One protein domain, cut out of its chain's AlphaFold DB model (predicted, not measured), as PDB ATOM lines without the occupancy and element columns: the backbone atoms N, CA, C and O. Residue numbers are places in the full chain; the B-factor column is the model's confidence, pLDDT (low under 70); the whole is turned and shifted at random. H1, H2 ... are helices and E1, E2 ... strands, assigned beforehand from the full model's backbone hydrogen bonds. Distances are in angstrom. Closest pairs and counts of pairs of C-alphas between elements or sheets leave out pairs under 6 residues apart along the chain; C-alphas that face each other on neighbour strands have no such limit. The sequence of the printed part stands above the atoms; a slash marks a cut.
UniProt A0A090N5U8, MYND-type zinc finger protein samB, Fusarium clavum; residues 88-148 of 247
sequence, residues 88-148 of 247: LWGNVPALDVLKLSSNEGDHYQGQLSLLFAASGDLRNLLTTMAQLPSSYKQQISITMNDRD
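This is residues 88 to 148 of the 247 residues of the protein "MYND-type zinc finger protein samB" of Fusarium clavum (UniProt A0A090N5U8). A ribbon of two parallel strands, E1 and E2, makes one long side of an elongated domain with little regular structure; H2, short H1 and unnamed residues 88 to 99 make the other. The 61 printed residues run H1, E1, H2, E2, a mixed class with only 22 in named elements. The whole is only just compact, close to loose, with a radius of gyration of the C-alphas of 12.3 A and spans of 37 by 20 by 16 A.

E1, residues 112 to 116, begins at C-alpha (52.470, 30.403, -16.834); E2, residues 140 to 144, ends at (44.802, 38.707, -8.266); each is 13.0 A long. H2 is residues 123 to 130, 10.5 A; H1 is residues 100 to 103, 5.3 A.

E1 and E2 are parallel at 13 degrees, with N 114 and O 141 within hydrogen-bond range at 2.8 A. E1, H2 and E2 form a strand-helix-strand unit, two parallel neighbour strands with a helix between, its crossover right-handed. The closest C-alphas of E1 and H2, Phe 116 and Leu 125, are 7.8 A apart. H1 is apart from H2 and E2. In H2 every O i to N i+4 pair is within hydrogen-bond range; H1 is too short for one.

The farthest C-alphas, His 107 and Asp 148, are 38.0 A apart. The printed part has no cut, its three links are short, and no printed residue is under 70 in pLDDT.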
ATOM      1  N   LEU A  88      35.924  52.940  -9.625       78.19
ATOM      2  CA  LEU A  88      34.882  52.179 -10.314       78.19
ATOM      3  C   LEU A  88      35.477  51.220 -11.341       78.19
ATOM      4  O   LEU A  88      34.994  50.104 -11.472       78.19
ATOM      5  N   TRP A  89      36.560  51.614 -12.001       78.56
ATOM      6  CA  TRP A  89      37.284  50.784 -12.951       78.56
ATOM      7  C   TRP A  89      38.789  50.990 -12.762       78.56
ATOM      8  O   TRP A  89      39.228  51.998 -12.203       78.56
ATOM      9  N   GLY A  90      39.593  50.056 -13.259       79.06
ATOM     10  CA  GLY A  90      41.020  50.273 -13.470       79.06
ATOM     11  C   GLY A  90      41.314  51.532 -14.303       79.06
ATOM     12  O   GLY A  90      40.477  52.078 -15.031       79.06
ATOM     13  N   ASN A  91      42.540  52.009 -14.215       78.94
ATOM     14  CA  ASN A  91      42.953  53.281 -14.795       78.94
ATOM     15  C   ASN A  91      43.686  53.105 -16.144       78.94
ATOM     16  O   ASN A  91      43.646  54.000 -16.972       78.94
ATOM     17  N   VAL A  92      44.268  51.944 -16.444       80.44
ATOM     18  CA  VAL A  92      45.032  51.700 -17.692       80.44
ATOM     19  C   VAL A  92      44.199  51.010 -18.775       80.44
ATOM     20  O   VAL A  92      43.357  50.206 -18.412       80.44
ATOM     21  N   PRO A  93      44.394  51.228 -20.087       83.44
ATOM     22  CA  PRO A  93      43.663  50.473 -21.117       83.44
ATOM     23  C   PRO A  93      43.784  48.952 -20.920       83.44
ATOM     24  O   PRO A  93      44.674  48.481 -20.220       83.44
ATOM     25  N   ALA A  94      42.881  48.181 -21.525       90.44
ATOM     26  CA  ALA A  94      42.981  46.730 -21.480       90.44
ATOM     27  C   ALA A  94      44.190  46.266 -22.303       90.44
ATOM     28  O   ALA A  94      44.279  46.552 -23.498       90.44
ATOM     29  N   LEU A  95      45.136  45.602 -21.646       92.00
ATOM     30  CA  LEU A  95      46.391  45.160 -22.238       92.00
ATOM     31  C   LEU A  95      46.493  43.640 -22.172       92.00
ATOM     32  O   LEU A  95      46.159  43.026 -21.156       92.00
ATOM     33  N   ASP A  96      47.013  43.054 -23.246       95.75
ATOM     34  CA  ASP A  96      47.653  41.748 -23.165       95.75
ATOM     35  C   ASP A  96      49.013  41.950 -22.497       95.75
ATOM     36  O   ASP A  96      49.913  42.573 -23.072       95.75
ATOM     37  N   VAL A  97      49.117  41.498 -21.244       95.38
ATOM     38  CA  VAL A  97      50.339  41.645 -20.444       95.38
ATOM     39  C   VAL A  97      51.394  40.604 -20.806       95.38
ATOM     40  O   VAL A  97      52.554  40.793 -20.452       95.38
ATOM     41  N   LEU A  98      51.006  39.527 -21.494       95.75
ATOM     42  CA  LEU A  98      51.921  38.474 -21.916       95.75
ATOM     43  C   LEU A  98      52.506  38.758 -23.286       95.75
ATOM     44  O   LEU A  98      53.714  38.645 -23.448       95.75
ATOM     45  N   LYS A  99      51.661  39.088 -24.274       96.25
ATOM     46  CA  LYS A  99      52.047  39.111 -25.694       96.25
ATOM     47  C   LYS A  99      52.829  37.854 -26.078       96.25
ATOM     48  O   LYS A  99      53.875  37.946 -26.720       96.25
ATOM     49  N   LEU A 100      52.316  36.692 -25.659       96.12
ATOM     50  CA  LEU A 100      53.056  35.423 -25.611       96.12
ATOM     51  C   LEU A 100      53.754  35.102 -26.942       96.12
ATOM     52  O   LEU A 100      54.942  34.809 -26.972       96.12
ATOM     53  N   SER A 101      53.045  35.249 -28.065       93.62
ATOM     54  CA  SER A 101      53.592  35.048 -29.415       93.62
ATOM     55  C   SER A 101      54.812  35.910 -29.731       93.62
ATOM     56  O   SER A 101      55.709  35.479 -30.445       93.62
ATOM     57  N   SER A 102      54.826  37.151 -29.244       95.44
ATOM     58  CA  SER A 102      55.887  38.121 -29.535       95.44
ATOM     59  C   SER A 102      57.077  37.998 -28.588       95.44
ATOM     60  O   SER A 102      58.188  38.338 -28.983       95.44
ATOM     61  N   ASN A 103      56.845  37.546 -27.356       95.81
ATOM     62  CA  ASN A 103      57.865  37.486 -26.313       95.81
ATOM     63  C   ASN A 103      58.502  36.087 -26.224       95.81
ATOM     64  O   ASN A 103      59.721  35.962 -26.338       95.81
ATOM     65  N   GLU A 104      57.696  35.033 -26.079       94.88
ATOM     66  CA  GLU A 104      58.149  33.642 -25.924       94.88
ATOM     67  C   GLU A 104      57.929  32.776 -27.179       94.88
ATOM     68  O   GLU A 104      58.537  31.710 -27.314       94.88
ATOM     69  N   GLY A 105      57.077  33.226 -28.102       93.38
ATOM     70  CA  GLY A 105      56.761  32.541 -29.355       93.38
ATOM     71  C   GLY A 105      55.502  31.668 -29.301       93.38
ATOM     72  O   GLY A 105      55.096  31.161 -28.255       93.38
ATOM     73  N   ASP A 106      54.908  31.418 -30.472       91.06
ATOM     74  CA  ASP A 106      53.650  30.657 -30.629       91.06
ATOM     75  C   ASP A 106      53.713  29.193 -30.159       91.06
ATOM     76  O   ASP A 106      52.684  28.536 -29.976       91.06
ATOM     77  N   HIS A 107      54.927  28.670 -29.987       93.31
ATOM     78  CA  HIS A 107      55.186  27.283 -29.609       93.31
ATOM     79  C   HIS A 107      55.572  27.130 -28.137       93.31
ATOM     80  O   HIS A 107      55.927  26.025 -27.733       93.31
ATOM     81  N   TYR A 108      55.512  28.194 -27.332       95.50
ATOM     82  CA  TYR A 108      55.838  28.119 -25.912       95.50
ATOM     83  C   TYR A 108      54.977  27.060 -25.190       95.50
ATOM     84  O   TYR A 108      53.751  27.068 -25.282       95.50
ATOM     85  N   GLN A 109      55.629  26.132 -24.478       94.38
ATOM     86  CA  GLN A 109      54.990  25.020 -23.750       94.38
ATOM     87  C   GLN A 109      55.272  25.046 -22.238       94.38
ATOM     88  O   GLN A 109      55.001  24.069 -21.541       94.38
ATOM     89  N   GLY A 110      55.844  26.130 -21.713       95.62
ATOM     90  CA  GLY A 110      56.011  26.279 -20.270       95.62
ATOM     91  C   GLY A 110      54.684  26.597 -19.583       95.62
ATOM     92  O   GLY A 110      53.769  27.140 -20.198       95.62
ATOM     93  N   GLN A 111      54.581  26.283 -18.292       96.50
ATOM     94  CA  GLN A 111      53.465  26.756 -17.471       96.50
ATOM     95  C   GLN A 111      53.615  28.255 -17.193       96.50
ATOM     96  O   GLN A 111      54.730  28.757 -17.036       96.50
ATOM     97  N   LEU A 112      52.491  28.964 -17.094       97.19
ATOM     98  CA  LEU A 112      52.470  30.403 -16.834       97.19
ATOM     99  C   LEU A 112      51.919  30.694 -15.439       97.19
ATOM    100  O   LEU A 112      50.914  30.119 -15.025       97.19
ATOM    101  N   SER A 113      52.566  31.621 -14.732       97.50
ATOM    102  CA  SER A 113      52.103  32.162 -13.451       97.50
ATOM    103  C   SER A 113      51.983  33.678 -13.559       97.50
ATOM    104  O   SER A 113      52.988  34.364 -13.728       97.50
ATOM    105  N   LEU A 114      50.760  34.199 -13.472       97.50
ATOM    106  CA  LEU A 114      50.449  35.617 -13.642       97.50
ATOM    107  C   LEU A 114      50.013  36.237 -12.315       97.50
ATOM    108  O   LEU A 114      49.158  35.688 -11.615       97.50
ATOM    109  N   LEU A 115      50.560  37.410 -12.001       97.06
ATOM    110  CA  LEU A 115      50.158  38.224 -10.859       97.06
ATOM    111  C   LEU A 115      49.559  39.547 -11.343       97.06
ATOM    112  O   LEU A 115      50.255  40.382 -11.914       97.06
ATOM    113  N   PHE A 116      48.281  39.761 -11.043       96.00
ATOM    114  CA  PHE A 116      47.592  41.038 -11.210       96.00
ATOM    115  C   PHE A 116      47.446  41.706  -9.838       96.00
ATOM    116  O   PHE A 116      46.424  41.565  -9.160       96.00
ATOM    117  N   ALA A 117      48.509  42.380  -9.398       93.50
ATOM    118  CA  ALA A 117      48.538  43.062  -8.109       93.50
ATOM    119  C   ALA A 117      47.743  44.375  -8.151       93.50
ATOM    120  O   ALA A 117      47.907  45.151  -9.092       93.50
ATOM    121  N   ALA A 118      46.920  44.629  -7.127       91.25
ATOM    122  CA  ALA A 118      46.043  45.807  -7.056       91.25
ATOM    123  C   ALA A 118      45.199  45.986  -8.337       91.25
ATOM    124  O   ALA A 118      45.158  47.056  -8.954       91.25
ATOM    125  N   SER A 119      44.587  44.885  -8.782       89.81
ATOM    126  CA  SER A 119      43.841  44.838 -10.035       89.81
ATOM    127  C   SER A 119      42.452  45.432  -9.850       89.81
ATOM    128  O   SER A 119      41.505  44.742  -9.465       89.81
ATOM    129  N   GLY A 120      42.327  46.709 -10.212       89.19
ATOM    130  CA  GLY A 120      41.068  47.452 -10.150       89.19
ATOM    131  C   GLY A 120      39.903  46.803 -10.911       89.19
ATOM    132  O   GLY A 120      38.748  47.068 -10.595       89.19
ATOM    133  N   ASP A 121      40.174  45.957 -11.911       91.94
ATOM    134  CA  ASP A 121      39.187  45.086 -12.560       91.94
ATOM    135  C   ASP A 121      39.845  43.942 -13.359       91.94
ATOM    136  O   ASP A 121      41.050  43.703 -13.255       91.94
ATOM    137  N   LEU A 122      39.039  43.225 -14.151       93.69
ATOM    138  CA  LEU A 122      39.436  42.049 -14.927       93.69
ATOM    139  C   LEU A 122      39.932  42.358 -16.353       93.69
ATOM    140  O   LEU A 122      40.246  41.419 -17.084       93.69
ATOM    141  N   ARG A 123      40.021  43.625 -16.791       92.12
ATOM    142  CA  ARG A 123      40.249  43.966 -18.216       92.12
ATOM    143  C   ARG A 123      41.525  43.351 -18.796       92.12
ATOM    144  O   ARG A 123      41.510  42.834 -19.911       92.12
ATOM    145  N   ASN A 124      42.616  43.394 -18.032       94.69
ATOM    146  CA  ASN A 124      43.926  42.917 -18.468       94.69
ATOM    147  C   ASN A 124      43.954  41.393 -18.459       94.69
ATOM    148  O   ASN A 124      44.451  40.792 -19.402       94.69
ATOM    149  N   LEU A 125      43.347  40.770 -17.442       95.25
ATOM    150  CA  LEU A 125      43.188  39.320 -17.381       95.25
ATOM    151  C   LEU A 125      42.418  38.819 -18.601       95.25
ATOM    152  O   LEU A 125      42.917  37.957 -19.317       95.25
ATOM    153  N   LEU A 126      41.236  39.379 -18.869       93.56
ATOM    154  CA  LEU A 126      40.397  38.950 -19.989       93.56
ATOM    155  C   LEU A 126      41.094  39.170 -21.333       93.56
ATOM    156  O   LEU A 126      41.085  38.279 -22.176       93.56
ATOM    157  N   THR A 127      41.745  40.319 -21.510       95.88
ATOM    158  CA  THR A 127      42.462  40.652 -22.749       95.88
ATOM    159  C   THR A 127      43.655  39.732 -22.982       95.88
ATOM    160  O   THR A 127      43.849  39.261 -24.096       95.88
ATOM    161  N   THR A 128      44.415  39.437 -21.928       96.69
ATOM    162  CA  THR A 128      45.545  38.501 -21.974       96.69
ATOM    163  C   THR A 128      45.063  37.093 -22.307       96.69
ATOM    164  O   THR A 128      45.585  36.467 -23.220       96.69
ATOM    165  N   MET A 129      44.016  36.612 -21.630       94.94
ATOM    166  CA  MET A 129      43.445  35.285 -21.882       94.94
ATOM    167  C   MET A 129      42.882  35.148 -23.301       94.94
ATOM    168  O   MET A 129      43.060  34.107 -23.927       94.94
ATOM    169  N   ALA A 130      42.224  36.189 -23.818       94.62
ATOM    170  CA  ALA A 130      41.652  36.193 -25.163       94.62
ATOM    171  C   ALA A 130      42.710  36.248 -26.279       94.62
ATOM    172  O   ALA A 130      42.425  35.826 -27.397       94.62
ATOM    173  N   GLN A 131      43.908  36.767 -25.990       95.81
ATOM    174  CA  GLN A 131      45.018  36.868 -26.946       95.81
ATOM    175  C   GLN A 131      46.005  35.698 -26.864       95.81
ATOM    176  O   GLN A 131      46.980  35.668 -27.615       95.81
ATOM    177  N   LEU A 132      45.754  34.709 -26.001       95.25
ATOM    178  CA  LEU A 132      46.576  33.506 -25.974       95.25
ATOM    179  C   LEU A 132      46.514  32.772 -27.325       95.25
ATOM    180  O   LEU A 132      45.422  32.584 -27.874       95.25
ATOM    181  N   PRO A 133      47.661  32.293 -27.841       93.81
ATOM    182  CA  PRO A 133      47.694  31.465 -29.035       93.81
ATOM    183  C   PRO A 133      46.797  30.241 -28.870       93.81
ATOM    184  O   PRO A 133      46.819  29.568 -27.839       93.81
ATOM    185  N   SER A 134      46.049  29.889 -29.914       92.31
ATOM    186  CA  SER A 134      45.189  28.698 -29.895       92.31
ATOM    187  C   SER A 134      45.980  27.396 -29.684       92.31
ATOM    188  O   SER A 134      45.414  26.411 -29.196       92.31
ATOM    189  N   SER A 135      47.280  27.404 -30.006       93.12
ATOM    190  CA  SER A 135      48.261  26.338 -29.768       93.12
ATOM    191  C   SER A 135      48.640  26.158 -28.295       93.12
ATOM    192  O   SER A 135      49.091  25.075 -27.922       93.12
ATOM    193  N   TYR A 136      48.453  27.168 -27.443       95.38
ATOM    194  CA  TYR A 136      48.846  27.097 -26.040       95.38
ATOM    195  C   TYR A 136      47.820  26.286 -25.232       95.38
ATOM    196  O   TYR A 136      46.653  26.665 -25.116       95.38
ATOM    197  N   LYS A 137      48.249  25.142 -24.682       93.44
ATOM    198  CA  LYS A 137      47.391  24.190 -23.938       93.44
ATOM    199  C   LYS A 137      47.846  23.932 -22.500       93.44
ATOM    200  O   LYS A 137      47.304  23.052 -21.836       93.44
ATOM    201  N   GLN A 138      48.846  24.668 -22.027       95.19
ATOM    202  CA  GLN A 138      49.442  24.441 -20.715       95.19
ATOM    203  C   GLN A 138      48.638  25.114 -19.605       95.19
ATOM    204  O   GLN A 138      47.846  26.028 -19.839       95.19
ATOM    205  N   GLN A 139      48.860  24.666 -18.369       95.06
ATOM    206  CA  GLN A 139      48.220  25.259 -17.201       95.06
ATOM    207  C   GLN A 139      48.655  26.720 -17.015       95.06
ATOM    208  O   GLN A 139      49.830  27.066 -17.170       95.06
ATOM    209  N   ILE A 140      47.694  27.562 -16.636       97.00
ATOM    210  CA  ILE A 140      47.931  28.948 -16.236       97.00
ATOM    211  C   ILE A 140      47.467  29.111 -14.794       97.00
ATOM    212  O   ILE A 140      46.319  28.811 -14.462       97.00
ATOM    213  N   SER A 141      48.365  29.589 -13.941       97.88
ATOM    214  CA  SER A 141      48.055  30.021 -12.585       97.88
ATOM    215  C   SER A 141      47.912  31.535 -12.572       97.88
ATOM    216  O   SER A 141      48.787  32.250 -13.057       97.88
ATOM    217  N   ILE A 142      46.804  32.039 -12.034       97.81
ATOM    218  CA  ILE A 142      46.529  33.473 -11.966       97.81
ATOM    219  C   ILE A 142      46.244  33.846 -10.516       97.81
ATOM    220  O   ILE A 142      45.365  33.268  -9.879       97.81
ATOM    221  N   THR A 143      46.976  34.832 -10.006       97.75
ATOM    222  CA  THR A 143      46.744  35.445  -8.695       97.75
ATOM    223  C   THR A 143      46.363  36.906  -8.887       97.75
ATOM    224  O   THR A 143      47.010  37.633  -9.637       97.75
ATOM    225  N   MET A 144      45.308  37.340  -8.205       96.62
ATOM    226  CA  MET A 144      44.802  38.707  -8.266       96.62
ATOM    227  C   MET A 144      44.396  39.174  -6.873       96.62
ATOM    228  O   MET A 144      43.840  38.394  -6.099       96.62
ATOM    229  N   ASN A 145      44.652  40.442  -6.561       95.75
ATOM    230  CA  ASN A 145      44.178  41.064  -5.332       95.75
ATOM    231  C   ASN A 145      43.834  42.542  -5.535       95.75
ATOM    232  O   ASN A 145      44.288  43.178  -6.483       95.75
ATOM    233  N   ASP A 146      43.063  43.081  -4.599       95.12
ATOM    234  CA  ASP A 146      42.901  44.514  -4.390       95.12
ATOM    235  C   ASP A 146      42.723  44.768  -2.885       95.12
ATOM    236  O   ASP A 146      42.387  43.857  -2.124       95.12
ATOM    237  N   ARG A 147      42.991  45.998  -2.449       93.19
ATOM    238  CA  ARG A 147      42.764  46.434  -1.067       93.19
ATOM    239  C   ARG A 147      41.313  46.852  -0.823       93.19
ATOM    240  O   ARG A 147      40.877  46.851   0.325       93.19
ATOM    241  N   ASP A 148      40.594  47.268  -1.868       92.94
ATOM    242  CA  ASP A 148      39.192  47.666  -1.768       92.94
ATOM    243  C   ASP A 148      38.291  46.441  -1.948       92.94
ATOM    244  O   ASP A 148      38.278  45.802  -3.003       92.94
TER     245      ASP A 148